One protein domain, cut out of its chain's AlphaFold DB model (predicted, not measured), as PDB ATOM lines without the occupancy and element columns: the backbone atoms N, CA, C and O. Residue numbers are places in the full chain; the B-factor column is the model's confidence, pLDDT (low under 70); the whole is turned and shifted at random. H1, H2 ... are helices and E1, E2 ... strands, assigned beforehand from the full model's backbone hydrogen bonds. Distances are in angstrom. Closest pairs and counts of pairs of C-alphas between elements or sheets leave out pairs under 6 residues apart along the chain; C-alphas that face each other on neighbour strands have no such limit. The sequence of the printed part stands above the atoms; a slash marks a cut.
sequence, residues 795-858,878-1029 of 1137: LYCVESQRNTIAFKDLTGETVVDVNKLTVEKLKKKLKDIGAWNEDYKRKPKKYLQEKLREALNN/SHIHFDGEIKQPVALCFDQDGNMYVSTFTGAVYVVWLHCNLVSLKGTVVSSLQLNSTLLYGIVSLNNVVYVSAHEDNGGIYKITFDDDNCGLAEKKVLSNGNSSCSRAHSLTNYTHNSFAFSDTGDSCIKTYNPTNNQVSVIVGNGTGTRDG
ATOM      1  N   LEU A 795       5.126  -5.843 -19.529       85.94
ATOM      2  CA  LEU A 795       4.067  -5.034 -20.111       85.94
ATOM      3  C   LEU A 795       4.114  -3.627 -19.522       85.94
ATOM      4  O   LEU A 795       3.929  -3.471 -18.318       85.94
ATOM      5  N   TYR A 796       4.285  -2.606 -20.358       87.88
ATOM      6  CA  TYR A 796       4.096  -1.206 -19.976       87.88
ATOM      7  C   TYR A 796       2.721  -0.730 -20.447       87.88
ATOM      8  O   TYR A 796       2.317  -0.996 -21.576       87.88
ATOM      9  N   CYS A 797       1.988  -0.045 -19.575       89.50
ATOM     10  CA  CYS A 797       0.640   0.444 -19.833       89.50
ATOM     11  C   CYS A 797       0.558   1.929 -19.494       89.50
ATOM     12  O   CYS A 797       0.964   2.356 -18.412       89.50
ATOM     13  N   VAL A 798       0.010   2.710 -20.415       89.31
ATOM     14  CA  VAL A 798      -0.204   4.142 -20.235       89.31
ATOM     15  C   VAL A 798      -1.672   4.387 -19.902       89.31
ATOM     16  O   VAL A 798      -2.559   3.963 -20.637       89.31
ATOM     17  N   GLU A 799      -1.937   5.083 -18.797       88.06
ATOM     18  CA  GLU A 799      -3.288   5.415 -18.337       88.06
ATOM     19  C   GLU A 799      -3.498   6.936 -18.388       88.06
ATOM     20  O   GLU A 799      -3.332   7.642 -17.388       88.06
ATOM     21  N   SER A 800      -3.890   7.456 -19.557       86.31
ATOM     22  CA  SER A 800      -3.998   8.902 -19.810       86.31
ATOM     23  C   SER A 800      -4.896   9.635 -18.815       86.31
ATOM     24  O   SER A 800      -4.534  10.698 -18.328       86.31
ATOM     25  N   GLN A 801      -6.057   9.061 -18.470       84.44
ATOM     26  CA  GLN A 801      -7.014   9.683 -17.540       84.44
ATOM     27  C   GLN A 801      -6.500   9.755 -16.098       84.44
ATOM     28  O   GLN A 801      -6.976  10.574 -15.317       84.44
ATOM     29  N   ARG A 802      -5.549   8.890 -15.737       83.94
ATOM     30  CA  ARG A 802      -4.949   8.849 -14.401       83.94
ATOM     31  C   ARG A 802      -3.615   9.583 -14.332       83.94
ATOM     32  O   ARG A 802      -3.071   9.697 -13.241       83.94
ATOM     33  N   ASN A 803      -3.104  10.087 -15.459       87.25
ATOM     34  CA  ASN A 803      -1.758  10.653 -15.575       87.25
ATOM     35  C   ASN A 803      -0.671   9.694 -15.060       87.25
ATOM     36  O   ASN A 803       0.291  10.112 -14.422       87.25
ATOM     37  N   THR A 804      -0.836   8.390 -15.304       87.25
ATOM     38  CA  THR A 804       0.083   7.367 -14.795       87.25
ATOM     39  C   THR A 804       0.584   6.454 -15.896       87.25
ATOM     40  O   THR A 804      -0.144   6.107 -16.824       87.25
ATOM     41  N   ILE A 805       1.826   5.999 -15.741       90.25
ATOM     42  CA  ILE A 805       2.386   4.883 -16.500       90.25
ATOM     43  C   ILE A 805       2.590   3.744 -15.510       90.25
ATOM     44  O   ILE A 805       3.217   3.909 -14.460       90.25
ATOM     45  N   ALA A 806       2.007   2.598 -15.819       88.56
ATOM     46  CA  ALA A 806       2.124   1.392 -15.029       88.56
ATOM     47  C   ALA A 806       2.919   0.336 -15.791       88.56
ATOM     48  O   ALA A 806       3.016   0.363 -17.015       88.56
ATOM     49  N   PHE A 807       3.475  -0.624 -15.066       86.88
ATOM     50  CA  PHE A 807       4.138  -1.773 -15.655       86.88
ATOM     51  C   PHE A 807       3.724  -3.061 -14.951       86.88
ATOM     52  O   PHE A 807       3.329  -3.082 -13.779       86.88
ATOM     53  N   LYS A 808       3.828  -4.168 -15.672       83.44
ATOM     54  CA  LYS A 808       3.666  -5.511 -15.146       83.44
ATOM     55  C   LYS A 808       4.806  -6.370 -15.650       83.44
ATOM     56  O   LYS A 808       4.854  -6.732 -16.817       83.44
ATOM     57  N   ASP A 809       5.699  -6.730 -14.740       76.81
ATOM     58  CA  ASP A 809       6.742  -7.702 -15.028       76.81
ATOM     59  C   ASP A 809       6.155  -9.125 -14.993       76.81
ATOM     60  O   ASP A 809       5.839  -9.664 -13.922       76.81
ATOM     61  N   LEU A 810       5.951  -9.730 -16.168       73.38
ATOM     62  CA  LEU A 810       5.466 -11.110 -16.270       73.38
ATOM     63  C   LEU A 810       6.605 -12.122 -16.080       73.38
ATOM     64  O   LEU A 810       6.336 -13.246 -15.645       73.38
ATOM     65  N   THR A 811       7.858 -11.706 -16.297       69.50
ATOM     66  CA  THR A 811       9.072 -12.514 -16.088       69.50
ATOM     67  C   THR A 811       9.398 -12.690 -14.601       69.50
ATOM     68  O   THR A 811       9.845 -13.756 -14.174       69.50
ATOM     69  N   GLY A 812       9.121 -11.658 -13.795       68.31
ATOM     70  CA  GLY A 812       9.542 -11.570 -12.397       68.31
ATOM     71  C   GLY A 812      11.054 -11.389 -12.229       68.31
ATOM     72  O   GLY A 812      11.587 -11.777 -11.188       68.31
ATOM     73  N   GLU A 813      11.754 -10.878 -13.248       69.88
ATOM     74  CA  GLU A 813      13.206 -10.660 -13.248       69.88
ATOM     75  C   GLU A 813      13.621  -9.204 -13.037       69.88
ATOM     76  O   GLU A 813      14.683  -8.964 -12.446       69.88
ATOM     77  N   THR A 814      12.825  -8.258 -13.530       72.88
ATOM     78  CA  THR A 814      13.056  -6.814 -13.420       72.88
ATOM     79  C   THR A 814      12.634  -6.346 -12.041       72.88
ATOM     80  O   THR A 814      13.453  -5.804 -11.306       72.88
ATOM     81  N   VAL A 815      11.408  -6.662 -11.628       75.12
ATOM     82  CA  VAL A 815      11.019  -6.624 -10.215       75.12
ATOM     83  C   VAL A 815      10.957  -8.055  -9.726       75.12
ATOM     84  O   VAL A 815      10.090  -8.832 -10.125       75.12
ATOM     85  N   VAL A 816      11.931  -8.414  -8.892       73.56
ATOM     86  CA  VAL A 816      12.229  -9.806  -8.574       73.56
ATOM     87  C   VAL A 816      11.072 -10.451  -7.812       73.56
ATOM     88  O   VAL A 816      10.895 -10.243  -6.611       73.56
ATOM     89  N   ASP A 817      10.329 -11.322  -8.498       75.50
ATOM     90  CA  ASP A 817       9.407 -12.258  -7.861       75.50
ATOM     91  C   ASP A 817      10.142 -13.569  -7.599       75.50
ATOM     92  O   ASP A 817      10.252 -14.468  -8.438       75.50
ATOM     93  N   VAL A 818      10.620 -13.692  -6.367       77.56
ATOM     94  CA  VAL A 818      11.402 -14.833  -5.895       77.56
ATOM     95  C   VAL A 818      10.694 -16.184  -6.119       77.56
ATOM     96  O   VAL A 818      11.349 -17.222  -6.251       77.56
ATOM     97  N   ASN A 819       9.358 -16.211  -6.194       77.19
ATOM     98  CA  ASN A 819       8.618 -17.451  -6.435       77.19
ATOM     99  C   ASN A 819       8.708 -17.937  -7.887       77.19
ATOM    100  O   ASN A 819       8.666 -19.148  -8.122       77.19
ATOM    101  N   LYS A 820       8.846 -17.013  -8.843       71.75
ATOM    102  CA  LYS A 820       8.818 -17.300 -10.284       71.75
ATOM    103  C   LYS A 820      10.181 -17.679 -10.862       71.75
ATOM    104  O   LYS A 820      10.242 -18.336 -11.896       71.75
ATOM    105  N   LEU A 821      11.275 -17.345 -10.178       76.06
ATOM    106  CA  LEU A 821      12.628 -17.614 -10.667       76.06
ATOM    107  C   LEU A 821      13.002 -19.110 -10.648       76.06
ATOM    108  O   LEU A 821      12.617 -19.877  -9.757       76.06
ATOM    109  N   THR A 822      13.797 -19.533 -11.637       80.31
ATOM    110  CA  THR A 822      14.445 -20.855 -11.671       80.31
ATOM    111  C   THR A 822      15.642 -20.899 -10.719       80.31
ATOM    112  O   THR A 822      16.120 -19.866 -10.255       80.31
ATOM    113  N   VAL A 823      16.158 -22.095 -10.415       79.81
ATOM    114  CA  VAL A 823      17.320 -22.256  -9.518       79.81
ATOM    115  C   VAL A 823      18.537 -21.483 -10.028       79.81
ATOM    116  O   VAL A 823      19.204 -20.817  -9.244       79.81
ATOM    117  N   GLU A 824      18.815 -21.520 -11.328       80.69
ATOM    118  CA  GLU A 824      19.932 -20.780 -11.924       80.69
ATOM    119  C   GLU A 824      19.729 -19.266 -11.854       80.69
ATOM    120  O   GLU A 824      20.639 -18.549 -11.439       80.69
ATOM    121  N   LYS A 825      18.518 -18.782 -12.161       81.75
ATOM    122  CA  LYS A 825      18.176 -17.355 -12.068       81.75
ATOM    123  C   LYS A 825      18.257 -16.842 -10.626       81.75
ATOM    124  O   LYS A 825      18.786 -15.758 -10.402       81.75
ATOM    125  N   LEU A 826      17.828 -17.637  -9.640       82.81
ATOM    126  CA  LEU A 826      17.991 -17.325  -8.212       82.81
ATOM    127  C   LEU A 826      19.471 -17.176  -7.831       82.81
ATOM    128  O   LEU A 826      19.839 -16.207  -7.171       82.81
ATOM    129  N   LYS A 827      20.326 -18.110  -8.271       84.12
ATOM    130  CA  LYS A 827      21.777 -18.053  -8.025       84.12
ATOM    131  C   LYS A 827      22.406 -16.818  -8.669       84.12
ATOM    132  O   LYS A 827      23.203 -16.148  -8.023       84.12
ATOM    133  N   LYS A 828      22.037 -16.512  -9.917       85.06
ATOM    134  CA  LYS A 828      22.507 -15.324 -10.641       85.06
ATOM    135  C   LYS A 828      22.119 -14.043  -9.900       85.06
ATOM    136  O   LYS A 828      23.001 -13.288  -9.527       85.06
ATOM    137  N   LYS A 829      20.839 -13.863  -9.554       84.44
ATOM    138  CA  LYS A 829      20.374 -12.666  -8.832       84.44
ATOM    139  C   LYS A 829      21.024 -12.505  -7.456       84.44
ATOM    140  O   LYS A 829      21.352 -11.386  -7.084       84.44
ATOM    141  N   LEU A 830      21.259 -13.597  -6.721       83.56
ATOM    142  CA  LEU A 830      22.017 -13.566  -5.461       83.56
ATOM    143  C   LEU A 830      23.465 -13.088  -5.661       83.56
ATOM    144  O   LEU A 830      23.978 -12.360  -4.815       83.56
ATOM    145  N   LYS A 831      24.115 -13.472  -6.769       85.38
ATOM    146  CA  LYS A 831      25.450 -12.971  -7.141       85.38
ATOM    147  C   LYS A 831      25.406 -11.494  -7.510       85.38
ATOM    148  O   LYS A 831      26.221 -10.737  -6.996       85.38
ATOM    149  N   ASP A 832      24.430 -11.093  -8.322       82.19
ATOM    150  CA  ASP A 832      24.275  -9.717  -8.807       82.19
ATOM    151  C   ASP A 832      24.094  -8.713  -7.654       82.19
ATOM    152  O   ASP A 832      24.586  -7.592  -7.718       82.19
ATOM    153  N   ILE A 833      23.420  -9.118  -6.571       80.56
ATOM    154  CA  ILE A 833      23.222  -8.278  -5.374       80.56
ATOM    155  C   ILE A 833      24.311  -8.451  -4.304       80.56
ATOM    156  O   ILE A 833      24.168  -7.912  -3.209       80.56
ATOM    157  N   GLY A 834      25.363  -9.230  -4.575       81.12
ATOM    158  CA  GLY A 834      26.458  -9.474  -3.629       81.12
ATOM    159  C   GLY A 834      26.091 -10.333  -2.410       81.12
ATOM    160  O   GLY A 834      26.869 -10.412  -1.466       81.12
ATOM    161  N   ALA A 835      24.932 -11.001  -2.418       84.25
ATOM    162  CA  ALA A 835      24.454 -11.871  -1.336       84.25
ATOM    163  C   ALA A 835      24.755 -13.365  -1.583       84.25
ATOM    164  O   ALA A 835      24.184 -14.244  -0.934       84.25
ATOM    165  N   TRP A 836      25.608 -13.675  -2.563       87.56
ATOM    166  CA  TRP A 836      25.989 -15.041  -2.909       87.56
ATOM    167  C   TRP A 836      27.063 -15.598  -1.976       87.56
ATOM    168  O   TRP A 836      28.038 -14.926  -1.656       87.56
ATOM    169  N   ASN A 837      26.919 -16.874  -1.623       86.00
ATOM    170  CA  ASN A 837      27.927 -17.656  -0.922       86.00
ATOM    171  C   ASN A 837      28.137 -18.985  -1.673       86.00
ATOM    172  O   ASN A 837      27.170 -19.595  -2.134       86.00
ATOM    173  N   GLU A 838      29.381 -19.452  -1.802       85.31
ATOM    174  CA  GLU A 838      29.706 -20.704  -2.503       85.31
ATOM    175  C   GLU A 838      29.021 -21.938  -1.888       85.31
ATOM    176  O   GLU A 838      28.641 -22.863  -2.615       85.31
ATOM    177  N   ASP A 839      28.707 -21.910  -0.589       84.19
ATOM    178  CA  ASP A 839      27.939 -22.963   0.091       84.19
ATOM    179  C   ASP A 839      26.502 -23.115  -0.449       84.19
ATOM    180  O   ASP A 839      25.828 -24.127  -0.212       84.19
ATOM    181  N   TYR A 840      26.008 -22.133  -1.211       86.31
ATOM    182  CA  TYR A 840      24.670 -22.133  -1.808       86.31
ATOM    183  C   TYR A 840      24.601 -22.944  -3.109       86.31
ATOM    184  O   TYR A 840      23.508 -23.262  -3.589       86.31
ATOM    185  N   LYS A 841      25.746 -23.350  -3.676       83.75
ATOM    186  CA  LYS A 841      25.833 -24.020  -4.985       83.75
ATOM    187  C   LYS A 841      24.972 -25.286  -5.090       83.75
ATOM    188  O   LYS A 841      24.386 -25.525  -6.149       83.75
ATOM    189  N   ARG A 842      24.848 -26.060  -4.004       83.38
ATOM    190  CA  ARG A 842      24.080 -27.325  -3.936       83.38
ATOM    191  C   ARG A 842      22.779 -27.233  -3.121       83.38
ATOM    192  O   ARG A 842      22.188 -28.261  -2.806       83.38
ATOM    193  N   LYS A 843      22.329 -26.031  -2.743       87.56
ATOM    194  CA  LYS A 843      21.139 -25.864  -1.892       87.56
ATOM    195  C   LYS A 843      19.830 -25.942  -2.699       87.56
ATOM    196  O   LYS A 843      19.807 -25.549  -3.868       87.56
ATOM    197  N   PRO A 844      18.733 -26.440  -2.091       86.50
ATOM    198  CA  PRO A 844      17.443 -26.578  -2.765       86.50
ATOM    199  C   PRO A 844      16.811 -25.215  -3.083       86.50
ATOM    200  O   PRO A 844      17.058 -24.229  -2.388       86.50
ATOM    201  N   LYS A 845      15.931 -25.171  -4.097       87.00
ATOM    202  CA  LYS A 845      15.260 -23.946  -4.583       87.00
ATOM    203  C   LYS A 845      14.680 -23.094  -3.447       87.00
ATOM    204  O   LYS A 845      14.925 -21.895  -3.407       87.00
ATOM    205  N   LYS A 846      13.978 -23.723  -2.499       87.38
ATOM    206  CA  LYS A 846      13.329 -23.047  -1.363       87.38
ATOM    207  C   LYS A 846      14.316 -22.260  -0.487       87.38
ATOM    208  O   LYS A 846      14.001 -21.153  -0.072       87.38
ATOM    209  N   TYR A 847      15.517 -22.797  -0.267       87.12
ATOM    210  CA  TYR A 847      16.563 -22.133   0.516       87.12
ATOM    211  C   TYR A 847      17.110 -20.893  -0.207       87.12
ATOM    212  O   TYR A 847      17.250 -19.827   0.383       87.12
ATOM    213  N   LEU A 848      17.365 -21.011  -1.515       86.12
ATOM    214  CA  LEU A 848      17.820 -19.887  -2.342       86.12
ATOM    215  C   LEU A 848      16.767 -18.773  -2.417       86.12
ATOM    216  O   LEU A 848      17.112 -17.595  -2.424       86.12
ATOM    217  N   GLN A 849      15.485 -19.144  -2.442       87.88
ATOM    218  CA  GLN A 849      14.373 -18.198  -2.391       87.88
ATOM    219  C   GLN A 849      14.353 -17.415  -1.073       87.88
ATOM    220  O   GLN A 849      14.204 -16.198  -1.075       87.88
ATOM    221  N   GLU A 850      14.528 -18.090   0.056       88.06
ATOM    222  CA  GLU A 850      14.550 -17.438   1.367       88.06
ATOM    223  C   GLU A 850      15.713 -16.444   1.493       88.06
ATOM    224  O   GLU A 850      15.493 -15.289   1.852       88.06
ATOM    225  N   LYS A 851      16.920 -16.832   1.061       88.00
ATOM    226  CA  LYS A 851      18.087 -15.933   1.066       88.00
ATOM    227  C   LYS A 851      17.953 -14.742   0.131       88.00
ATOM    228  O   LYS A 851      18.334 -13.634   0.499       88.00
ATOM    229  N   LEU A 852      17.362 -14.935  -1.045       84.94
ATOM    230  CA  LEU A 852      17.109 -13.820  -1.951       84.94
ATOM    231  C   LEU A 852      16.062 -12.856  -1.371       84.94
ATOM    232  O   LEU A 852      16.224 -11.648  -1.498       84.94
ATOM    233  N   ARG A 853      15.031 -13.362  -0.678       86.50
ATOM    234  CA  ARG A 853      14.059 -12.511   0.036       86.50
ATOM    235  C   ARG A 853      14.702 -11.704   1.154       86.50
ATOM    236  O   ARG A 853      14.435 -10.513   1.240       86.50
ATOM    237  N   GLU A 854      15.533 -12.330   1.988       84.69
ATOM    238  CA  GLU A 854      16.267 -11.632   3.054       84.69
ATOM    239  C   GLU A 854      17.112 -10.485   2.476       84.69
ATOM    240  O   GLU A 854      17.015  -9.350   2.936       84.69
ATOM    241  N   ALA A 855      17.884 -10.758   1.419       82.62
ATOM    242  CA  ALA A 855      18.739  -9.761   0.782       82.62
ATOM    243  C   ALA A 855      17.945  -8.602   0.150       82.62
ATOM    244  O   ALA A 855      18.330  -7.442   0.298       82.62
ATOM    245  N   LEU A 856      16.818  -8.893  -0.511       82.12
ATOM    246  CA  LEU A 856      15.943  -7.863  -1.082       82.12
ATOM    247  C   LEU A 856      15.270  -7.020   0.010       82.12
ATOM    248  O   LEU A 856      15.260  -5.797  -0.098       82.12
ATOM    249  N   ASN A 857      14.776  -7.639   1.087       80.06
ATOM    250  CA  ASN A 857      14.154  -6.924   2.208       80.06
ATOM    251  C   ASN A 857      15.147  -5.993   2.920       80.06
ATOM    252  O   ASN A 857      14.796  -4.862   3.250       80.06
ATOM    253  N   ASN A 858      16.396  -6.432   3.101       77.88
ATOM    254  CA  ASN A 858      17.457  -5.595   3.667       77.88
ATOM    255  C   ASN A 858      17.757  -4.374   2.781       77.88
ATOM    256  O   ASN A 858      18.002  -3.286   3.294       77.88
ATOM    257  N   SER A 878       1.791  -2.359 -11.502       75.25
ATOM    258  CA  SER A 878       2.445  -1.459 -10.541       75.25
ATOM    259  C   SER A 878       2.731  -0.103 -11.193       75.25
ATOM    260  O   SER A 878       3.182  -0.059 -12.332       75.25
ATOM    261  N   HIS A 879       2.503   1.008 -10.489       81.31
ATOM    262  CA  HIS A 879       2.782   2.352 -11.016       81.31
ATOM    263  C   HIS A 879       4.283   2.678 -10.977       81.31
ATOM    264  O   HIS A 879       4.949   2.385  -9.981       81.31
ATOM    265  N   ILE A 880       4.801   3.299 -12.042       84.00
ATOM    266  CA  ILE A 880       6.158   3.858 -12.069       84.00
ATOM    267  C   ILE A 880       6.103   5.254 -11.445       84.00
ATOM    268  O   ILE A 880       5.274   6.077 -11.831       84.00
ATOM    269  N   HIS A 881       6.972   5.515 -10.470       80.75
ATOM    270  CA  HIS A 881       7.122   6.850  -9.900       80.75
ATOM    271  C   HIS A 881       8.146   7.645 -10.711       80.75
ATOM    272  O   HIS A 881       9.270   7.171 -10.891       80.75
ATOM    273  N   PHE A 882       7.744   8.830 -11.171       84.31
ATOM    274  CA  PHE A 882       8.594   9.779 -11.882       84.31
ATOM    275  C   PHE A 882       8.929  10.968 -10.978       84.31
ATOM    276  O   PHE A 882       8.092  11.389 -10.180       84.31
ATOM    277  N   ASP A 883      10.139  11.502 -11.107       81.88
ATOM    278  CA  ASP A 883      10.582  12.736 -10.443       81.88
ATOM    279  C   ASP A 883       9.954  14.013 -11.041       81.88
ATOM    280  O   ASP A 883       9.887  15.040 -10.365       81.88
ATOM    281  N   GLY A 884       9.442  13.934 -12.275       78.25
ATOM    282  CA  GLY A 884       8.654  14.965 -12.953       78.25
ATOM    283  C   GLY A 884       7.238  14.500 -13.322       78.25
ATOM    284  O   GLY A 884       7.008  13.335 -13.644       78.25
ATOM    285  N   GLU A 885       6.265  15.418 -13.299       83.75
ATOM    286  CA  GLU A 885       4.873  15.124 -13.667       83.75
ATOM    287  C   GLU A 885       4.705  15.023 -15.196       83.75
ATOM    288  O   GLU A 885       4.925  15.997 -15.918       83.75
ATOM    289  N   ILE A 886       4.246  13.866 -15.688       89.12
ATOM    290  CA  ILE A 886       3.863  13.661 -17.093       89.12
ATOM    291  C   ILE A 886       2.337  13.747 -17.202       89.12
ATOM    292  O   ILE A 886       1.614  12.849 -16.765       89.12
ATOM    293  N   LYS A 887       1.830  14.832 -17.793       89.31
ATOM    294  CA  LYS A 887       0.384  15.079 -17.912       89.31
ATOM    295  C   LYS A 887      -0.194  14.397 -19.147       89.31
ATOM    296  O   LYS A 887       0.298  14.602 -20.249       89.31
ATOM    297  N   GLN A 888      -1.273  13.637 -18.960       90.94
ATOM    298  CA  GLN A 888      -2.019  12.936 -20.010       90.94
ATOM    299  C   GLN A 888      -1.130  12.134 -20.983       90.94
ATOM    300  O   GLN A 888      -1.183  12.379 -22.192       90.94
ATOM    301  N   PRO A 889      -0.309  11.183 -20.493       93.81
ATOM    302  CA  PRO A 889       0.491  10.321 -21.358       93.81
ATOM    303  C   PRO A 889      -0.423   9.444 -22.225       93.81
ATOM    304  O   PRO A 889      -1.489   9.040 -21.762       93.81
ATOM    305  N   VAL A 890      -0.032   9.140 -23.465       92.94
ATOM    306  CA  VAL A 890      -0.882   8.425 -24.445       92.94
ATOM    307  C   VAL A 890      -0.186   7.208 -25.031       92.94
ATOM    308  O   VAL A 890      -0.694   6.096 -24.913       92.94
ATOM    309  N   ALA A 891       0.985   7.404 -25.631       93.50
ATOM    310  CA  ALA A 891       1.769   6.335 -26.231       93.50
ATOM    311  C   ALA A 891       3.224   6.424 -25.778       93.50
ATOM    312  O   ALA A 891       3.731   7.513 -25.490       93.50
ATOM    313  N   LEU A 892       3.890   5.272 -25.729       94.50
ATOM    314  CA  LEU A 892       5.299   5.161 -25.373       94.50
ATOM    315  C   LEU A 892       6.057   4.269 -26.356       94.50
ATOM    316  O   LEU A 892       5.462   3.412 -27.010       94.50
ATOM    317  N   CYS A 893       7.368   4.464 -26.443       92.75
ATOM    318  CA  CYS A 893       8.278   3.546 -27.118       92.75
ATOM    319  C   CYS A 893       9.645   3.544 -26.429       92.75
ATOM    320  O   CYS A 893       9.953   4.436 -25.639       92.75
ATOM    321  N   PHE A 894      10.477   2.567 -26.775       90.69
ATOM    322  CA  PHE A 894      11.873   2.497 -26.351       90.69
ATOM    323  C   PHE A 894      12.795   2.646 -27.564       90.69
ATOM    324  O   PHE A 894      12.423   2.234 -28.666       90.69
ATOM    325  N   ASP A 895      13.971   3.245 -27.377       86.31
ATOM    326  CA  ASP A 895      15.065   3.158 -28.353       86.31
ATOM    327  C   ASP A 895      15.969   1.939 -28.098       86.31
ATOM    328  O   ASP A 895      15.707   1.116 -27.219       86.31
ATOM    329  N   GLN A 896      17.023   1.803 -28.909       82.50
ATOM    330  CA  GLN A 896      17.985   0.701 -28.807       82.50
ATOM    331  C   GLN A 896      18.820   0.759 -27.519       82.50
ATOM    332  O   GLN A 896      19.291  -0.278 -27.057       82.50
ATOM    333  N   ASP A 897      18.960   1.949 -26.933       82.38
ATOM    334  CA  ASP A 897      19.729   2.197 -25.713       82.38
ATOM    335  C   ASP A 897      18.876   2.016 -24.439       82.38
ATOM    336  O   ASP A 897      19.390   2.060 -23.320       82.38
ATOM    337  N   GLY A 898      17.571   1.757 -24.591       83.56
ATOM    338  CA  GLY A 898      16.632   1.518 -23.496       83.56
ATOM    339  C   GLY A 898      16.022   2.788 -22.898       83.56
ATOM    340  O   GLY A 898      15.372   2.709 -21.850       83.56
ATOM    341  N   ASN A 899      16.183   3.946 -23.544       85.94
ATOM    342  CA  ASN A 899      15.503   5.171 -23.135       85.94
ATOM    343  C   ASN A 899      14.016   5.076 -23.477       85.94
ATOM    344  O   ASN A 899      13.638   4.665 -24.577       85.94
ATOM    345  N   MET A 900      13.166   5.480 -22.535       91.62
ATOM    346  CA  MET A 900      11.722   5.495 -22.724       91.62
ATOM    347  C   MET A 900      11.283   6.866 -23.236       91.62
ATOM    348  O   MET A 900      11.540   7.880 -22.593       91.62
ATOM    349  N   TYR A 901      10.556   6.894 -24.347       92.06
ATOM    350  CA  TYR A 901       9.920   8.102 -24.867       92.06
ATOM    351  C   TYR A 901       8.422   8.030 -24.632       92.06
ATOM    352  O   TYR A 901       7.805   6.992 -24.878       92.06
ATOM    353  N   VAL A 902       7.829   9.129 -24.172       93.38
ATOM    354  CA  VAL A 902       6.401   9.209 -23.854       93.38
ATOM    355  C   VAL A 902       5.792  10.415 -24.549       93.38
ATOM    356  O   VAL A 902       6.248  11.535 -24.361       93.38
ATOM    357  N   SER A 903       4.734  10.189 -25.319       94.12
ATOM    358  CA  SER A 903       3.930  11.236 -25.959       94.12
ATOM    359  C   SER A 903       2.664  11.530 -25.153       94.12
ATOM    360  O   SER A 903       2.143  10.644 -24.465       94.12
ATOM    361  N   THR A 904       2.160  12.765 -25.223       94.12
ATOM    362  CA  THR A 904       0.981  13.205 -24.462       94.12
ATOM    363  C   THR A 904      -0.102  13.854 -25.327       94.12
ATOM    364  O   THR A 904       0.157  14.390 -26.406       94.12
ATOM    365  N   PHE A 905      -1.339  13.893 -24.814       92.75
ATOM    366  CA  PHE A 905      -2.425  14.646 -25.460       92.75
ATOM    367  C   PHE A 905      -2.170  16.154 -25.482       92.75
ATOM    368  O   PHE A 905      -2.653  16.837 -26.382       92.75
ATOM    369  N   THR A 906      -1.368  16.661 -24.542       90.56
ATOM    370  CA  THR A 906      -1.007  18.081 -24.453       90.56
ATOM    371  C   THR A 906       0.004  18.517 -25.516       90.56
ATOM    372  O   THR A 906       0.372  19.687 -25.539       90.56
ATOM    373  N   GLY A 907       0.475  17.607 -26.376       89.88
ATOM    374  CA  GLY A 907       1.474  17.919 -27.399       89.88
ATOM    375  C   GLY A 907       2.919  17.852 -26.904       89.88
ATOM    376  O   GLY A 907       3.810  18.337 -27.590       89.88
ATOM    377  N   ALA A 908       3.172  17.275 -25.727       91.12
ATOM    378  CA  ALA A 908       4.520  17.133 -25.187       91.12
ATOM    379  C   ALA A 908       5.080  15.724 -25.438       91.12
ATOM    380  O   ALA A 908       4.351  14.728 -25.421       91.12
ATOM    381  N   VAL A 909       6.394  15.644 -25.641       91.75
ATOM    382  CA  VAL A 909       7.152  14.395 -25.737       91.75
ATOM    383  C   VAL A 909       8.253  14.417 -24.691       91.75
ATOM    384  O   VAL A 909       9.078  15.327 -24.678       91.75
ATOM    385  N   TYR A 910       8.259  13.420 -23.814       90.75
ATOM    386  CA  TYR A 910       9.197  13.288 -22.706       90.75
ATOM    387  C   TYR A 910      10.208  12.181 -22.983       90.75
ATOM    388  O   TYR A 910       9.834  11.122 -23.491       90.75
ATOM    389  N   VAL A 911      11.458  12.410 -22.589       90.19
ATOM    390  CA  VAL A 911      12.505  11.385 -22.513       90.19
ATOM    391  C   VAL A 911      12.674  10.992 -21.055       90.19
ATOM    392  O   VAL A 911      12.858  11.849 -20.188       90.19
ATOM    393  N   VAL A 912      12.591   9.698 -20.777       89.56
ATOM    394  CA  VAL A 912      12.586   9.157 -19.422       89.56
ATOM    395  C   VAL A 912      13.611   8.038 -19.299       89.56
ATOM    396  O   VAL A 912      13.601   7.067 -20.059       89.56
ATOM    397  N   TRP A 913      14.466   8.144 -18.287       88.50
ATOM    398  CA  TRP A 913      15.389   7.085 -17.897       88.50
ATOM    399  C   TRP A 913      14.768   6.219 -16.817       88.50
ATOM    400  O   TRP A 913      14.341   6.718 -15.778       88.50
ATOM    401  N   LEU A 914      14.717   4.910 -17.052       87.94
ATOM    402  CA  LEU A 914      14.213   3.957 -16.072       87.94
ATOM    403  C   LEU A 914      15.353   3.439 -15.193       87.94
ATOM    404  O   LEU A 914      16.366   2.934 -15.671       87.94
ATOM    405  N   HIS A 915      15.150   3.505 -13.883       83.69
ATOM    406  CA  HIS A 915      16.055   2.977 -12.875       83.69
ATOM    407  C   HIS A 915      15.394   1.796 -12.165       83.69
ATOM    408  O   HIS A 915      14.349   1.931 -11.524       83.69
ATOM    409  N   CYS A 916      16.019   0.624 -12.265       77.75
ATOM    410  CA  CYS A 916      15.563  -0.588 -11.601       77.75
ATOM    411  C   CYS A 916      16.532  -0.984 -10.482       77.75
ATOM    412  O   CYS A 916      17.709  -1.236 -10.732       77.75
ATOM    413  N   ASN A 917      16.034  -1.095  -9.248       72.75
ATOM    414  CA  ASN A 917      16.821  -1.573  -8.102       72.75
ATOM    415  C   ASN A 917      16.514  -3.036  -7.719       72.75
ATOM    416  O   ASN A 917      16.970  -3.488  -6.663       72.75
ATOM    417  N   LEU A 918      15.801  -3.768  -8.591       73.62
ATOM    418  CA  LEU A 918      15.266  -5.135  -8.440       73.62
ATOM    419  C   LEU A 918      14.018  -5.274  -7.558       73.62
ATOM    420  O   LEU A 918      13.425  -6.352  -7.528       73.62
ATOM    421  N   VAL A 919      13.604  -4.216  -6.858       72.56
ATOM    422  CA  VAL A 919      12.398  -4.216  -6.008       72.56
ATOM    423  C   VAL A 919      11.343  -3.240  -6.519       72.56
ATOM    424  O   VAL A 919      10.147  -3.495  -6.421       72.56
ATOM    425  N   SER A 920      11.784  -2.130  -7.094       74.62
ATOM    426  CA  SER A 920      10.943  -1.087  -7.656       74.62
ATOM    427  C   SER A 920      11.539  -0.593  -8.969       74.62
ATOM    428  O   SER A 920      12.753  -0.662  -9.185       74.62
ATOM    429  N   LEU A 921      10.664  -0.085  -9.830       82.50
ATOM    430  CA  LEU A 921      11.029   0.611 -11.053       82.50
ATOM    431  C   LEU A 921      10.668   2.088 -10.866       82.50
ATOM    432  O   LEU A 921       9.506   2.408 -10.609       82.50
ATOM    433  N   LYS A 922      11.664   2.968 -10.948       84.12
ATOM    434  CA  LYS A 922      11.506   4.429 -10.880       84.12
ATOM    435  C   LYS A 922      11.913   5.029 -12.223       84.12
ATOM    436  O   LYS A 922      12.696   4.412 -12.943       84.12
ATOM    437  N   GLY A 923      11.391   6.197 -12.566       86.81
ATOM    438  CA  GLY A 923      11.780   6.921 -13.773       86.81
ATOM    439  C   GLY A 923      12.270   8.332 -13.454       86.81
ATOM    440  O   GLY A 923      11.733   8.975 -12.559       86.81
ATOM    441  N   THR A 924      13.266   8.797 -14.197       87.94
ATOM    442  CA  THR A 924      13.784  10.171 -14.158       87.94
ATOM    443  C   THR A 924      13.440  10.843 -15.483       87.94
ATOM    444  O   THR A 924      13.813  10.324 -16.537       87.94
ATOM    445  N   VAL A 925      12.709  11.956 -15.460       87.38
ATOM    446  CA  VAL A 925      12.390  12.746 -16.656       87.38
ATOM    447  C   VAL A 925      13.616  13.578 -17.022       87.38
ATOM    448  O   VAL A 925      13.978  14.515 -16.319       87.38
ATOM    449  N   VAL A 926      14.264  13.223 -18.129       85.31
ATOM    450  CA  VAL A 926      15.537  13.817 -18.559       85.31
ATOM    451  C   VAL A 926      15.308  15.099 -19.346       85.31
ATOM    452  O   VAL A 926      15.981  16.103 -19.127       85.31
ATOM    453  N   SER A 927      14.350  15.071 -20.271       84.94
ATOM    454  CA  SER A 927      14.027  16.204 -21.134       84.94
ATOM    455  C   SER A 927      12.577  16.136 -21.609       84.94
ATOM    456  O   SER A 927      11.916  15.093 -21.541       84.94
ATOM    457  N   SER A 928      12.062  17.270 -22.083       86.31
ATOM    458  CA  SER A 928      10.733  17.368 -22.686       86.31
ATOM    459  C   SER A 928      10.746  18.327 -23.869       86.31
ATOM    460  O   SER A 928      11.348  19.397 -23.779       86.31
ATOM    461  N   LEU A 929      10.032  17.985 -24.935       87.50
ATOM    462  CA  LEU A 929       9.803  18.839 -26.096       87.50
ATOM    463  C   LEU A 929       8.302  19.095 -26.252       87.50
ATOM    464  O   LEU A 929       7.519  18.150 -26.283       87.50
ATOM    465  N   GLN A 930       7.908  20.361 -26.375       89.50
ATOM    466  CA  GLN A 930       6.527  20.754 -26.652       89.50
ATOM    467  C   GLN A 930       6.362  21.006 -28.153       89.50
ATOM    468  O   GLN A 930       7.029  21.882 -28.700       89.50
ATOM    469  N   LEU A 931       5.464  20.263 -28.798       87.06
ATOM    470  CA  LEU A 931       5.086  20.484 -30.190       87.06
ATOM    471  C   LEU A 931       3.982  21.539 -30.303       87.06
ATOM    472  O   LEU A 931       3.183  21.740 -29.382       87.06
ATOM    473  N   ASN A 932       3.911  22.170 -31.479       85.19
ATOM    474  CA  ASN A 932       2.809  23.066 -31.852       85.19
ATOM    475  C   ASN A 932       1.474  22.325 -32.055       85.19
ATOM    476  O   ASN A 932       0.418  22.955 -32.078       85.19
ATOM    477  N   SER A 933       1.533  21.002 -32.212       87.06
ATOM    478  CA  SER A 933       0.376  20.125 -32.366       87.06
ATOM    479  C   SER A 933       0.022  19.390 -31.083       87.06
ATOM    480  O   SER A 933       0.895  19.002 -30.310       87.06
ATOM    481  N   THR A 934      -1.270  19.133 -30.900       90.19
ATOM    482  CA  THR A 934      -1.812  18.340 -29.792       90.19
ATOM    483  C   THR A 934      -2.231  16.942 -30.261       90.19
ATOM    484  O   THR A 934      -2.065  16.588 -31.429       90.19
ATOM    485  N   LEU A 935      -2.756  16.114 -29.349       92.00
ATOM    486  CA  LEU A 935      -3.276  14.776 -29.668       92.00
ATOM    487  C   LEU A 935      -2.232  13.827 -30.288       92.00
ATOM    488  O   LEU A 935      -2.433  13.276 -31.374       92.00
ATOM    489  N   LEU A 936      -1.110  13.633 -29.586       93.81
ATOM    490  CA  LEU A 936      -0.035  12.738 -30.015       93.81
ATOM    491  C   LEU A 936      -0.382  11.273 -29.689       93.81
ATOM    492  O   LEU A 936      -0.158  10.813 -28.572       93.81
ATOM    493  N   TYR A 937      -0.972  10.548 -30.642       93.81
ATOM    494  CA  TYR A 937      -1.503   9.193 -30.415       93.81
ATOM    495  C   TYR A 937      -0.503   8.060 -30.652       93.81
ATOM    496  O   TYR A 937      -0.712   6.953 -30.160       93.81
ATOM    497  N   GLY A 938       0.562   8.305 -31.411       94.00
ATOM    498  CA  GLY A 938       1.557   7.295 -31.746       94.00
ATOM    499  C   GLY A 938       2.967   7.838 -31.610       94.00
ATOM    500  O   GLY A 938       3.232   9.006 -31.894       94.00
ATOM    501  N   ILE A 939       3.877   6.967 -31.185       95.06
ATOM    502  CA  ILE A 939       5.302   7.254 -31.058       95.06
ATOM    503  C   ILE A 939       6.103   6.010 -31.441       95.06
ATOM    504  O   ILE A 939       5.717   4.892 -31.103       95.06
ATOM    505  N   VAL A 940       7.196   6.190 -32.176       94.88
ATOM    506  CA  VAL A 940       8.100   5.101 -32.562       94.88
ATOM    507  C   VAL A 940       9.535   5.612 -32.632       94.88
ATOM    508  O   VAL A 940       9.776   6.724 -33.099       94.88
ATOM    509  N   SER A 941      10.487   4.792 -32.190       91.62
ATOM    510  CA  SER A 941      11.916   5.035 -32.381       91.62
ATOM    511  C   SER A 941      12.436   4.165 -33.525       91.62
ATOM    512  O   SER A 941      12.260   2.943 -33.512       91.62
ATOM    513  N   LEU A 942      13.061   4.804 -34.513       90.00
ATOM    514  CA  LEU A 942      13.666   4.170 -35.681       90.00
ATOM    515  C   LEU A 942      15.074   4.745 -35.881       90.00
ATOM    516  O   LEU A 942      15.218   5.934 -36.165       90.00
ATOM    517  N   ASN A 943      16.103   3.902 -35.756       84.12
ATOM    518  CA  ASN A 943      17.522   4.278 -35.883       84.12
ATOM    519  C   ASN A 943      17.900   5.498 -35.022       84.12
ATOM    520  O   ASN A 943      18.469   6.466 -35.524       84.12
ATOM    521  N   ASN A 944      17.530   5.461 -33.736       80.06
ATOM    522  CA  ASN A 944      17.742   6.528 -32.745       80.06
ATOM    523  C   ASN A 944      17.090   7.877 -33.099       80.06
ATOM    524  O   ASN A 944      17.443   8.919 -32.554       80.06
ATOM    525  N   VAL A 945      16.100   7.865 -33.992       87.88
ATOM    526  CA  VAL A 945      15.243   9.013 -34.287       87.88
ATOM    527  C   VAL A 945      13.823   8.694 -33.850       87.88
ATOM    528  O   VAL A 945      13.271   7.655 -34.215       87.88
ATOM    529  N   VAL A 946      13.208   9.623 -33.124       91.44
ATOM    530  CA  VAL A 946      11.834   9.479 -32.649       91.44
ATOM    531  C   VAL A 946      10.872  10.136 -33.627       91.44
ATOM    532  O   VAL A 946      11.085  11.260 -34.083       91.44
ATOM    533  N   TYR A 947       9.791   9.434 -33.942       94.31
ATOM    534  CA  TYR A 947       8.685   9.940 -34.740       94.31
ATOM    535  C   TYR A 947       7.409   9.917 -33.910       94.31
ATOM    536  O   TYR A 947       7.157   8.940 -33.208       94.31
ATOM    537  N   VAL A 948       6.600  10.972 -34.013       95.06
ATOM    538  CA  VAL A 948       5.293  11.066 -33.343       95.06
ATOM    539  C   VAL A 948       4.194  11.435 -34.322       95.06
ATOM    540  O   VAL A 948       4.422  12.209 -35.251       95.06
ATOM    541  N   SER A 949       2.996  10.898 -34.119       95.75
ATOM    542  CA  SER A 949       1.807  11.208 -34.916       95.75
ATOM    543  C   SER A 949       0.834  12.077 -34.132       95.75
ATOM    544  O   SER A 949       0.363  11.685 -33.067       95.75
ATOM    545  N   ALA A 950       0.487  13.230 -34.700       94.94
ATOM    546  CA  ALA A 950      -0.575  14.109 -34.233       94.94
ATOM    547  C   ALA A 950      -1.843  13.900 -35.074       94.94
ATOM    548  O   ALA A 950      -1.804  14.009 -36.304       94.94
ATOM    549  N   HIS A 951      -2.967  13.619 -34.414       94.31
ATOM    550  CA  HIS A 951      -4.231  13.260 -35.080       94.31
ATOM    551  C   HIS A 951      -5.092  14.457 -35.512       94.31
ATOM    552  O   HIS A 951      -5.988  14.296 -36.335       94.31
ATOM    553  N   GLU A 952      -4.818  15.656 -34.992       91.62
ATOM    554  CA  GLU A 952      -5.535  16.893 -35.343       91.62
ATOM    555  C   GLU A 952      -5.448  17.251 -36.845       91.62
ATOM    556  O   GLU A 952      -4.583  16.762 -37.575       91.62
ATOM    557  N   ASP A 953      -6.340  18.123 -37.325       88.50
ATOM    558  CA  ASP A 953      -6.477  18.441 -38.758       88.50
ATOM    559  C   ASP A 953      -5.216  19.070 -39.369       88.50
ATOM    560  O   ASP A 953      -4.801  18.718 -40.470       88.50
ATOM    561  N   ASN A 954      -4.560  19.964 -38.632       88.31
ATOM    562  CA  ASN A 954      -3.264  20.559 -38.974       88.31
ATOM    563  C   ASN A 954      -2.070  19.669 -38.573       88.31
ATOM    564  O   ASN A 954      -0.919  20.094 -38.715       88.31
ATOM    565  N   GLY A 955      -2.330  18.463 -38.069       91.50
ATOM    566  CA  GLY A 955      -1.347  17.511 -37.570       91.50
ATOM    567  C   GLY A 955      -0.624  16.745 -38.678       91.50
ATOM    568  O   GLY A 955      -0.396  17.246 -39.786       91.50
ATOM    569  N   GLY A 956      -0.214  15.521 -38.359       93.62
ATOM    570  CA  GLY A 956       0.594  14.669 -39.223       93.62
ATOM    571  C   GLY A 956       1.667  13.918 -38.446       93.62
ATOM    572  O   GLY A 956       1.524  13.686 -37.250       93.62
ATOM    573  N   ILE A 957       2.754  13.538 -39.112       95.25
ATOM    574  CA  ILE A 957       3.879  12.840 -38.482       95.25
ATOM    575  C   ILE A 957       5.066  13.790 -38.376       95.25
ATOM    576  O   ILE A 957       5.469  14.411 -39.365       95.25
ATOM    577  N   TYR A 958       5.637  13.880 -37.181       93.44
ATOM    578  CA  TYR A 958       6.769  14.730 -36.846       93.44
ATOM    579  C   TYR A 958       7.994  13.877 -36.547       93.44
ATOM    580  O   TYR A 958       7.910  12.894 -35.816       93.44
ATOM    581  N   LYS A 959       9.137  14.271 -37.106       92.44
ATOM    582  CA  LYS A 959      10.463  13.791 -36.725       92.44
ATOM    583  C   LYS A 959      10.973  14.656 -35.576       92.44
ATOM    584  O   LYS A 959      10.966  15.883 -35.700       92.44
ATOM    585  N   ILE A 960      11.437  14.010 -34.516       87.81
ATOM    586  CA  ILE A 960      11.994  14.635 -33.320       87.81
ATOM    587  C   ILE A 960      13.466  14.238 -33.195       87.81
ATOM    588  O   ILE A 960      13.816  13.060 -33.303       87.81
ATOM    589  N   THR A 961      14.320  15.230 -32.958       76.81
ATOM    590  CA  THR A 961      15.742  15.053 -32.638       76.81
ATOM    591  C   THR A 961      16.072  15.777 -31.337       76.81
ATOM    592  O   THR A 961      15.751  16.959 -31.190       76.81
ATOM    593  N   PHE A 962      16.703  15.058 -30.409       70.56
ATOM    594  CA  PHE A 962      17.226  15.579 -29.146       70.56
ATOM    595  C   PHE A 962      18.747  15.755 -29.304       70.56
ATOM    596  O   PHE A 962      19.394  14.829 -29.783       70.56
ATOM    597  N   ASP A 963      19.298  16.926 -28.967       59.56
ATOM    598  CA  ASP A 963      20.754  17.161 -28.973       59.56
ATOM    599  C   ASP A 963      21.402  16.673 -27.664       59.56
ATOM    600  O   ASP A 963      20.733  16.589 -26.630       59.56
ATOM    601  N   ASP A 964      22.717  16.421 -27.711       53.44
ATOM    602  CA  ASP A 964      23.553  15.911 -26.605       53.44
ATOM    603  C   ASP A 964      23.489  16.763 -25.312       53.44
ATOM    604  O   ASP A 964      23.778  16.262 -24.227       53.44
ATOM    605  N   ASP A 965      23.036  18.022 -25.397       54.12
ATOM    606  CA  ASP A 965      22.865  18.943 -24.259       54.12
ATOM    607  C   ASP A 965      21.435  18.948 -23.653       54.12
ATOM    608  O   ASP A 965      21.081  19.837 -22.875       54.12
ATOM    609  N   ASN A 966      20.585  17.961 -23.975       51.66
ATOM    610  CA  ASN A 966      19.246  17.755 -23.384       51.66
ATOM    611  C   ASN A 966      18.230  18.915 -23.541       51.66
ATOM    612  O   ASN A 966      17.174  18.903 -22.905       51.66
ATOM    613  N   CYS A 967      18.477  19.879 -24.432       49.44
ATOM    614  CA  CYS A 967      17.516  20.919 -24.823       49.44
ATOM    615  C   CYS A 967      17.138  20.748 -26.306       49.44
ATOM    616  O   CYS A 967      17.923  21.073 -27.191       49.44
ATOM    617  N   GLY A 968      15.953  20.190 -26.589       51.06
ATOM    618  CA  GLY A 968      15.511  19.838 -27.947       51.06
ATOM    619  C   GLY A 968      15.377  21.044 -28.889       51.06
ATOM    620  O   GLY A 968      14.782  22.052 -28.515       51.06
ATOM    621  N   LEU A 969      15.906  20.936 -30.115       55.72
ATOM    622  CA  LEU A 969      15.986  22.064 -31.059       55.72
ATOM    623  C   LEU A 969      15.111  21.946 -32.320       55.72
ATOM    624  O   LEU A 969      14.834  22.974 -32.934       55.72
ATOM    625  N   ALA A 970      14.650  20.758 -32.738       60.03
ATOM    626  CA  ALA A 970      13.970  20.642 -34.036       60.03
ATOM    627  C   ALA A 970      12.831  19.611 -34.081       60.03
ATOM    628  O   ALA A 970      13.058  18.401 -34.113       60.03
ATOM    629  N   GLU A 971      11.597  20.113 -34.192       72.44
ATOM    630  CA  GLU A 971      10.480  19.369 -34.777       72.44
ATOM    631  C   GLU A 971      10.482  19.573 -36.301       72.44
ATOM    632  O   GLU A 971      10.518  20.698 -36.802       72.44
ATOM    633  N   LYS A 972      10.442  18.485 -37.076       84.88
ATOM    634  CA  LYS A 972      10.211  18.556 -38.526       84.88
ATOM    635  C   LYS A 972       8.997  17.724 -38.885       84.88
ATOM    636  O   LYS A 972       9.041  16.499 -38.799       84.88
ATOM    637  N   LYS A 973       7.936  18.371 -39.363       90.50
ATOM    638  CA  LYS A 973       6.793  17.670 -39.956       90.50
ATOM    639  C   LYS A 973       7.246  16.955 -41.233       90.50
ATOM    640  O   LYS A 973       7.688  17.600 -42.181       90.50
ATOM    641  N   VAL A 974       7.180  15.626 -41.232       92.00
ATOM    642  CA  VAL A 974       7.573  14.772 -42.367       92.00
ATOM    643  C   VAL A 974       6.374  14.345 -43.209       92.00
ATOM    644  O   VAL A 974       6.506  14.188 -44.418       92.00
ATOM    645  N   LEU A 975       5.195  14.228 -42.595       92.44
ATOM    646  CA  LEU A 975       3.920  13.989 -43.272       92.44
ATOM    647  C   LEU A 975       2.864  14.918 -42.674       92.44
ATOM    648  O   LEU A 975       2.865  15.131 -41.468       92.44
ATOM    649  N   SER A 976       1.983  15.473 -43.506       92.44
ATOM    650  CA  SER A 976       0.861  16.318 -43.064       92.44
ATOM    651  C   SER A 976      -0.454  15.575 -43.264       92.44
ATOM    652  O   SER A 976      -0.599  14.902 -44.286       92.44
ATOM    653  N   ASN A 977      -1.382  15.719 -42.315       93.75
ATOM    654  CA  ASN A 977      -2.757  15.237 -42.468       93.75
ATOM    655  C   ASN A 977      -3.483  16.010 -43.591       93.75
ATOM    656  O   ASN A 977      -3.088  17.123 -43.946       93.75
ATOM    657  N   GLY A 978      -4.535  15.414 -44.159       88.81
ATOM    658  CA  GLY A 978      -5.335  16.005 -45.240       88.81
ATOM    659  C   GLY A 978      -4.745  15.874 -46.653       88.81
ATOM    660  O   GLY A 978      -5.299  16.438 -47.596       88.81
ATOM    661  N   ASN A 979      -3.656  15.116 -46.822       86.44
ATOM    662  CA  ASN A 979      -3.011  14.879 -48.116       86.44
ATOM    663  C   ASN A 979      -3.261  13.448 -48.617       86.44
ATOM    664  O   ASN A 979      -3.535  12.541 -47.839       86.44
ATOM    665  N   SER A 980      -3.052  13.192 -49.914       84.44
ATOM    666  CA  SER A 980      -3.201  11.842 -50.494       84.44
ATOM    667  C   SER A 980      -2.271  10.791 -49.867       84.44
ATOM    668  O   SER A 980      -2.571   9.601 -49.866       84.44
ATOM    669  N   SER A 981      -1.122  11.214 -49.337       88.44
ATOM    670  CA  SER A 981      -0.179  10.327 -48.646       88.44
ATOM    671  C   SER A 981      -0.601  10.017 -47.206       88.44
ATOM    672  O   SER A 981      -0.279   8.944 -46.702       88.44
ATOM    673  N   CYS A 982      -1.322  10.920 -46.543       92.94
ATOM    674  CA  CYS A 982      -1.759  10.772 -45.158       92.94
ATOM    675  C   CYS A 982      -3.029  11.595 -44.929       92.94
ATOM    676  O   CYS A 982      -2.989  12.826 -44.943       92.94
ATOM    677  N   SER A 983      -4.146  10.902 -44.723       93.62
ATOM    678  CA  SER A 983      -5.433  11.531 -44.454       93.62
ATOM    679  C   SER A 983      -5.516  11.921 -42.981       93.62
ATOM    680  O   SER A 983      -5.610  13.112 -42.674       93.62
ATOM    681  N   ARG A 984      -5.356  10.958 -42.062       94.44
ATOM    682  CA  ARG A 984      -5.258  11.228 -40.622       94.44
ATOM    683  C   ARG A 984      -4.444  10.170 -39.864       94.44
ATOM    684  O   ARG A 984      -4.975   9.120 -39.481       94.44
ATOM    685  N   ALA A 985      -3.165  10.461 -39.614       95.06
ATOM    686  CA  ALA A 985      -2.259   9.580 -38.872       95.06
ATOM    687  C   ALA A 985      -2.694   9.397 -37.408       95.06
ATOM    688  O   ALA A 985      -3.053  10.360 -36.734       95.06
ATOM    689  N   HIS A 986      -2.618   8.162 -36.903       95.50
ATOM    690  CA  HIS A 986      -2.979   7.831 -35.523       95.50
ATOM    691  C   HIS A 986      -1.862   7.107 -34.768       95.50
ATOM    692  O   HIS A 986      -1.166   7.739 -33.986       95.50
ATOM    693  N   SER A 987      -1.673   5.803 -34.982       95.62
ATOM    694  CA  SER A 987      -0.665   4.997 -34.268       95.62
ATOM    695  C   SER A 987       0.536   4.682 -35.138       95.62
ATOM    696  O   SER A 987       0.379   4.568 -36.351       95.62
ATOM    697  N   LEU A 988       1.702   4.509 -34.513       96.31
ATOM    698  CA  LEU A 988       2.979   4.198 -35.159       96.31
ATOM    699  C   LEU A 988       3.548   2.892 -34.602       96.31
ATOM    700  O   LEU A 988       3.383   2.596 -33.421       96.31
ATOM    701  N   THR A 989       4.240   2.123 -35.438       94.94
ATOM    702  CA  THR A 989       4.977   0.929 -35.009       94.94
ATOM    703  C   THR A 989       6.130   0.634 -35.968       94.94
ATOM    704  O   THR A 989       6.088   1.025 -37.135       94.94
ATOM    705  N   ASN A 990       7.175  -0.046 -35.497       91.25
ATOM    706  CA  ASN A 990       8.301  -0.423 -36.350       91.25
ATOM    707  C   ASN A 990       7.867  -1.444 -37.411       91.25
ATOM    708  O   ASN A 990       7.056  -2.322 -37.126       91.25
ATOM    709  N   TYR A 991       8.398  -1.317 -38.633       89.50
ATOM    710  CA  TYR A 991       8.070  -2.218 -39.744       89.50
ATOM    711  C   TYR A 991       9.312  -2.909 -40.315       89.50
ATOM    712  O   TYR A 991       9.402  -4.130 -40.307       89.50
ATOM    713  N   THR A 992      10.301  -2.143 -40.769       86.50
ATOM    714  CA  THR A 992      11.610  -2.672 -41.190       86.50
ATOM    715  C   THR A 992      12.717  -1.794 -40.621       86.50
ATOM    716  O   THR A 992      12.449  -0.731 -40.070       86.50
ATOM    717  N   HIS A 993      13.978  -2.183 -40.815       83.56
ATOM    718  CA  HIS A 993      15.124  -1.395 -40.351       83.56
ATOM    719  C   HIS A 993      15.126   0.069 -40.845       83.56
ATOM    720  O   HIS A 993      15.687   0.938 -40.187       83.56
ATOM    721  N   ASN A 994      14.467   0.359 -41.975       90.25
ATOM    722  CA  ASN A 994      14.450   1.690 -42.594       90.25
ATOM    723  C   ASN A 994      13.045   2.303 -42.714       90.25
ATOM    724  O   ASN A 994      12.890   3.333 -43.369       90.25
ATOM    725  N   SER A 995      12.003   1.689 -42.151       94.00
ATOM    726  CA  SER A 995      10.643   2.238 -42.225       94.00
ATOM    727  C   SER A 995       9.776   1.835 -41.040       94.00
ATOM    728  O   SER A 995       9.970   0.787 -40.426       94.00
ATOM    729  N   PHE A 996       8.779   2.666 -40.755       95.12
ATOM    730  CA  PHE A 996       7.748   2.388 -39.762       95.12
ATOM    731  C   PHE A 996       6.377   2.321 -40.438       95.12
ATOM    732  O   PHE A 996       6.153   2.908 -41.502       95.12
ATOM    733  N   ALA A 997       5.458   1.588 -39.823       96.50
ATOM    734  CA  ALA A 997       4.061   1.565 -40.212       96.50
ATOM    735  C   ALA A 997       3.268   2.574 -39.382       96.50
ATOM    736  O   ALA A 997       3.580   2.824 -38.215       96.50
ATOM    737  N   PHE A 998       2.227   3.134 -39.983       96.88
ATOM    738  CA  PHE A 998       1.278   3.992 -39.308       96.88
ATOM    739  C   PHE A 998      -0.154   3.652 -39.696       96.88
ATOM    740  O   PHE A 998      -0.432   3.209 -40.813       96.88
ATOM    741  N   SER A 999      -1.066   3.875 -38.758       96.75
ATOM    742  CA  SER A 999      -2.491   3.760 -39.027       96.75
ATOM    743  C   SER A 999      -3.045   5.081 -39.540       96.75
ATOM    744  O   SER A 999      -2.883   6.114 -38.883       96.75
ATOM    745  N   ASP A1000      -3.702   5.042 -40.694       95.38
ATOM    746  CA  ASP A1000      -4.409   6.168 -41.281       95.38
ATOM    747  C   ASP A1000      -5.913   5.997 -41.040       95.38
ATOM    748  O   ASP A1000      -6.611   5.262 -41.741       95.38
ATOM    749  N   THR A1001      -6.409   6.666 -40.001       94.38
ATOM    750  CA  THR A1001      -7.821   6.576 -39.600       94.38
ATOM    751  C   THR A1001      -8.763   7.274 -40.572       94.38
ATOM    752  O   THR A1001      -9.933   6.910 -40.618       94.38
ATOM    753  N   GLY A1002      -8.269   8.249 -41.342       91.12
ATOM    754  CA  GLY A1002      -9.072   8.960 -42.336       91.12
ATOM    755  C   GLY A1002      -9.299   8.129 -43.598       91.12
ATOM    756  O   GLY A1002     -10.405   8.119 -44.129       91.12
ATOM    757  N   ASP A1003      -8.280   7.378 -44.027       92.31
ATOM    758  CA  ASP A1003      -8.367   6.468 -45.183       92.31
ATOM    759  C   ASP A1003      -8.754   5.029 -44.799       92.31
ATOM    760  O   ASP A1003      -8.834   4.154 -45.663       92.31
ATOM    761  N   SER A1004      -8.961   4.756 -43.507       95.06
ATOM    762  CA  SER A1004      -9.278   3.423 -42.986       95.06
ATOM    763  C   SER A1004      -8.275   2.337 -43.423       95.06
ATOM    764  O   SER A1004      -8.657   1.217 -43.773       95.06
ATOM    765  N   CYS A1005      -6.976   2.648 -43.415       95.62
ATOM    766  CA  CYS A1005      -5.934   1.721 -43.860       95.62
ATOM    767  C   CYS A1005      -4.640   1.845 -43.050       95.62
ATOM    768  O   CYS A1005      -4.416   2.814 -42.326       95.62
ATOM    769  N   ILE A1006      -3.772   0.841 -43.178       96.38
ATOM    770  CA  ILE A1006      -2.438   0.836 -42.582       96.38
ATOM    771  C   ILE A1006      -1.414   1.094 -43.684       96.38
ATOM    772  O   ILE A1006      -1.401   0.409 -44.713       96.38
ATOM    773  N   LYS A1007      -0.543   2.076 -43.466       95.62
ATOM    774  CA  LYS A1007       0.469   2.534 -44.420       95.62
ATOM    775  C   LYS A1007       1.870   2.377 -43.835       95.62
ATOM    776  O   LYS A1007       2.045   2.287 -42.626       95.62
ATOM    777  N   THR A1008       2.881   2.357 -44.690       95.62
ATOM    778  CA  THR A1008       4.296   2.470 -44.311       95.62
ATOM    779  C   THR A1008       4.839   3.821 -44.723       95.62
ATOM    780  O   THR A1008       4.391   4.388 -45.719       95.62
ATOM    781  N   TYR A1009       5.830   4.308 -43.985       95.56
ATOM    782  CA  TYR A1009       6.634   5.456 -44.365       95.56
ATOM    783  C   TYR A1009       8.117   5.113 -44.256       95.56
ATOM    784  O   TYR A1009       8.584   4.664 -43.206       95.56
ATOM    785  N   ASN A1010       8.861   5.336 -45.337       94.19
ATOM    786  CA  ASN A1010      10.314   5.219 -45.356       94.19
ATOM    787  C   ASN A1010      10.945   6.623 -45.310       94.19
ATOM    788  O   ASN A1010      10.876   7.355 -46.301       94.19
ATOM    789  N   PRO A1011      11.598   7.008 -44.195       89.81
ATOM    790  CA  PRO A1011      12.206   8.330 -44.057       89.81
ATOM    791  C   PRO A1011      13.405   8.586 -44.980       89.81
ATOM    792  O   PRO A1011      13.797   9.736 -45.149       89.81
ATOM    793  N   THR A1012      14.012   7.542 -45.555       87.94
ATOM    794  CA  THR A1012      15.215   7.656 -46.401       87.94
ATOM    795  C   THR A1012      14.873   8.160 -47.800       87.94
ATOM    796  O   THR A1012      15.618   8.945 -48.380       87.94
ATOM    797  N   ASN A1013      13.741   7.715 -48.351       90.69
ATOM    798  CA  ASN A1013      13.290   8.064 -49.701       90.69
ATOM    799  C   ASN A1013      11.938   8.808 -49.724       90.69
ATOM    800  O   ASN A1013      11.428   9.096 -50.804       90.69
ATOM    801  N   ASN A1014      11.368   9.125 -48.555       89.25
ATOM    802  CA  ASN A1014      10.068   9.782 -48.368       89.25
ATOM    803  C   ASN A1014       8.895   9.067 -49.064       89.25
ATOM    804  O   ASN A1014       7.946   9.708 -49.519       89.25
ATOM    805  N   GLN A1015       8.949   7.739 -49.164       92.81
ATOM    806  CA  GLN A1015       7.916   6.949 -49.828       92.81
ATOM    807  C   GLN A1015       6.852   6.468 -48.837       92.81
ATOM    808  O   GLN A1015       7.178   5.938 -47.773       92.81
ATOM    809  N   VAL A1016       5.580   6.602 -49.228       94.56
ATOM    810  CA  VAL A1016       4.429   6.012 -48.533       94.56
ATOM    811  C   VAL A1016       3.838   4.885 -49.372       94.56
ATOM    812  O   VAL A1016       3.661   5.043 -50.579       94.56
ATOM    813  N   SER A1017       3.504   3.757 -48.743       93.69
ATOM    814  CA  SER A1017       2.779   2.666 -49.406       93.69
ATOM    815  C   SER A1017       1.737   2.034 -48.487       93.69
ATOM    816  O   SER A1017       1.927   1.984 -47.274       93.69
ATOM    817  N   VAL A1018       0.624   1.565 -49.053       93.81
ATOM    818  CA  VAL A1018      -0.442   0.892 -48.295       93.81
ATOM    819  C   VAL A1018      -0.050  -0.567 -48.054       93.81
ATOM    820  O   VAL A1018       0.308  -1.277 -48.995       93.81
ATOM    821  N   ILE A1019      -0.131  -1.014 -46.799       92.31
ATOM    822  CA  ILE A1019       0.039  -2.422 -46.416       92.31
ATOM    823  C   ILE A1019      -1.276  -3.167 -46.631       92.31
ATOM    824  O   ILE A1019      -1.306  -4.192 -47.308       92.31
ATOM    825  N   VAL A1020      -2.352  -2.650 -46.030       94.75
ATOM    826  CA  VAL A1020      -3.675  -3.278 -45.988       94.75
ATOM    827  C   VAL A1020      -4.752  -2.228 -45.698       94.75
ATOM    828  O   VAL A1020      -4.480  -1.226 -45.036       94.75
ATOM    829  N   GLY A1021      -5.975  -2.472 -46.165       92.25
ATOM    830  CA  GLY A1021      -7.113  -1.562 -46.034       92.25
ATOM    831  C   GLY A1021      -7.447  -0.919 -47.372       92.25
ATOM    832  O   GLY A1021      -6.645  -0.169 -47.920       92.25
ATOM    833  N   ASN A1022      -8.624  -1.233 -47.911       88.75
ATOM    834  CA  ASN A1022      -9.109  -0.697 -49.189       88.75
ATOM    835  C   ASN A1022     -10.395   0.137 -49.046       88.75
ATOM    836  O   ASN A1022     -11.107   0.364 -50.026       88.75
ATOM    837  N   GLY A1023     -10.711   0.553 -47.822       86.75
ATOM    838  CA  GLY A1023     -11.871   1.368 -47.507       86.75
ATOM    839  C   GLY A1023     -12.424   1.083 -46.118       86.75
ATOM    840  O   GLY A1023     -11.932   0.220 -45.383       86.75
ATOM    841  N   THR A1024     -13.480   1.817 -45.785       91.69
ATOM    842  CA  THR A1024     -14.132   1.750 -44.480       91.69
ATOM    843  C   THR A1024     -15.092   0.565 -44.392       91.69
ATOM    844  O   THR A1024     -15.934   0.381 -45.273       91.69
ATOM    845  N   GLY A1025     -14.999  -0.242 -43.334       91.25
ATOM    846  CA  GLY A1025     -15.905  -1.375 -43.121       91.25
ATOM    847  C   GLY A1025     -15.363  -2.431 -42.165       91.25
ATOM    848  O   GLY A1025     -14.419  -2.187 -41.420       91.25
ATOM    849  N   THR A1026     -15.979  -3.615 -42.182       90.75
ATOM    850  CA  THR A1026     -15.658  -4.737 -41.277       90.75
ATOM    851  C   THR A1026     -15.271  -6.016 -42.024       90.75
ATOM    852  O   THR A1026     -15.205  -7.099 -41.446       90.75
ATOM    853  N   ARG A1027     -14.960  -5.917 -43.317       91.62
ATOM    854  CA  ARG A1027     -14.656  -7.070 -44.169       91.62
ATOM    855  C   ARG A1027     -13.283  -7.687 -43.860       91.62
ATOM    856  O   ARG A1027     -12.289  -6.967 -43.834       91.62
ATOM    857  N   ASP A1028     -13.255  -9.011 -43.703       93.38
ATOM    858  CA  ASP A1028     -12.049  -9.859 -43.658       93.38
ATOM    859  C   ASP A1028     -11.701 -10.419 -45.052       93.38
ATOM    860  O   ASP A1028     -12.473 -10.279 -46.002       93.38
ATOM    861  N   GLY A1029     -10.543 -11.069 -45.187       93.00
ATOM    862  CA  GLY A1029     -10.078 -11.678 -46.438       93.00
ATOM    863  C   GLY A1029      -8.928 -10.917 -47.098       93.00
ATOM    864  O   GLY A1029      -8.138 -10.253 -46.426       93.00
TER     865      GLY A1029
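This is residues 795 to 858 and 878 to 1029 of the 1137 residues of an uncharacterized protein of Paramuricea clavata (UniProt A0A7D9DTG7). Three strongly twisted four-strand sheets, E3 to E6, E7 to E10 and E11 to E14, stand face to face in turn like blades of an incomplete propeller, with E3, E7 and E11 along its inner side and the hairpin E1 and E2 as a short extra blade before them. The helices H1 and H2 make a small head at one far end. The printed part has 216 residues with two named helices and fourteen named strands, in the order E1 E2 H1 H2 and then E3 to E14; each sheet is antiparallel, its strands in chain order. The class is mixed, helices and strands; the whole is loose, with a radius of gyration of the C-alphas of 21.6 A and spans of 69 by 46 by 34 A.

E1, residues 795 to 799, and E2, residues 804 to 809, form a hairpin, with N 797 and O 806 within hydrogen-bond range at 2.8 A. H1, residues 823 to 832, and H2, residues 845 to 858, touch, their closest C-alphas those of Val 823 and Lys 845, 5.6 A apart; they run the same way at a shallow tilt of 27 degrees. In both, every O i to N i+4 pair is within hydrogen-bond range. E3, residues 889 to 894, E4, 900 to 904, E5, 908 to 916, and E6, 921 to 930, form a meander, each strand the antiparallel neighbour of the one before; N 893 and O 901 are 3.0 A apart, N 902 and O 910 2.9 A, N 911 and O 927 2.9 A. The closest C-alphas of E1 and E3 are those of Val 798 and Val 890, 6.0 A apart. E7, residues 936 to 942, E8, 945 to 950, E9, 956 to 961, and E10, 970 to 976, form the next meander; N 947 and O 940 are 2.8 A apart, N 948 and O 958 2.9 A, N 959 and O 972 2.8 A. The closest C-alphas of E3 and E7 are those of Ala 891 and Gly 938, 5.6 A apart. E11, residues 985 to 992, E12, 995 to 1000, E13, 1005 to 1010, and E14, 1015 to 1020, form the third; N 997 and O 989 are 2.8 A apart, N 998 and O 1007 2.8 A, N 1008 and O 1017 2.8 A. The closest C-alphas of E7 and E11 are those of Gly 938 and Ser 987, 4.1 A apart. The sheets form a stack, face to face in turn.

E1 begins at C-alpha 795, (4.067, -5.034, -20.111). H2 is 20.2 A long, E5 24.9 A and E6 25.9 A. E14 ends at C-alpha 1020, (-3.675, -3.278, -45.988).

The C-alphas farthest apart, of Asp 839 and Ser 980, are 68.8 A apart. Residues 859 to 877 are not printed; C-alphas 858 and 878 are 21.1 A apart across the cut. The links E2 to H1 and H1 to H2 are long. Residues 811 to 813 and 963 to 970 have pLDDT under 70.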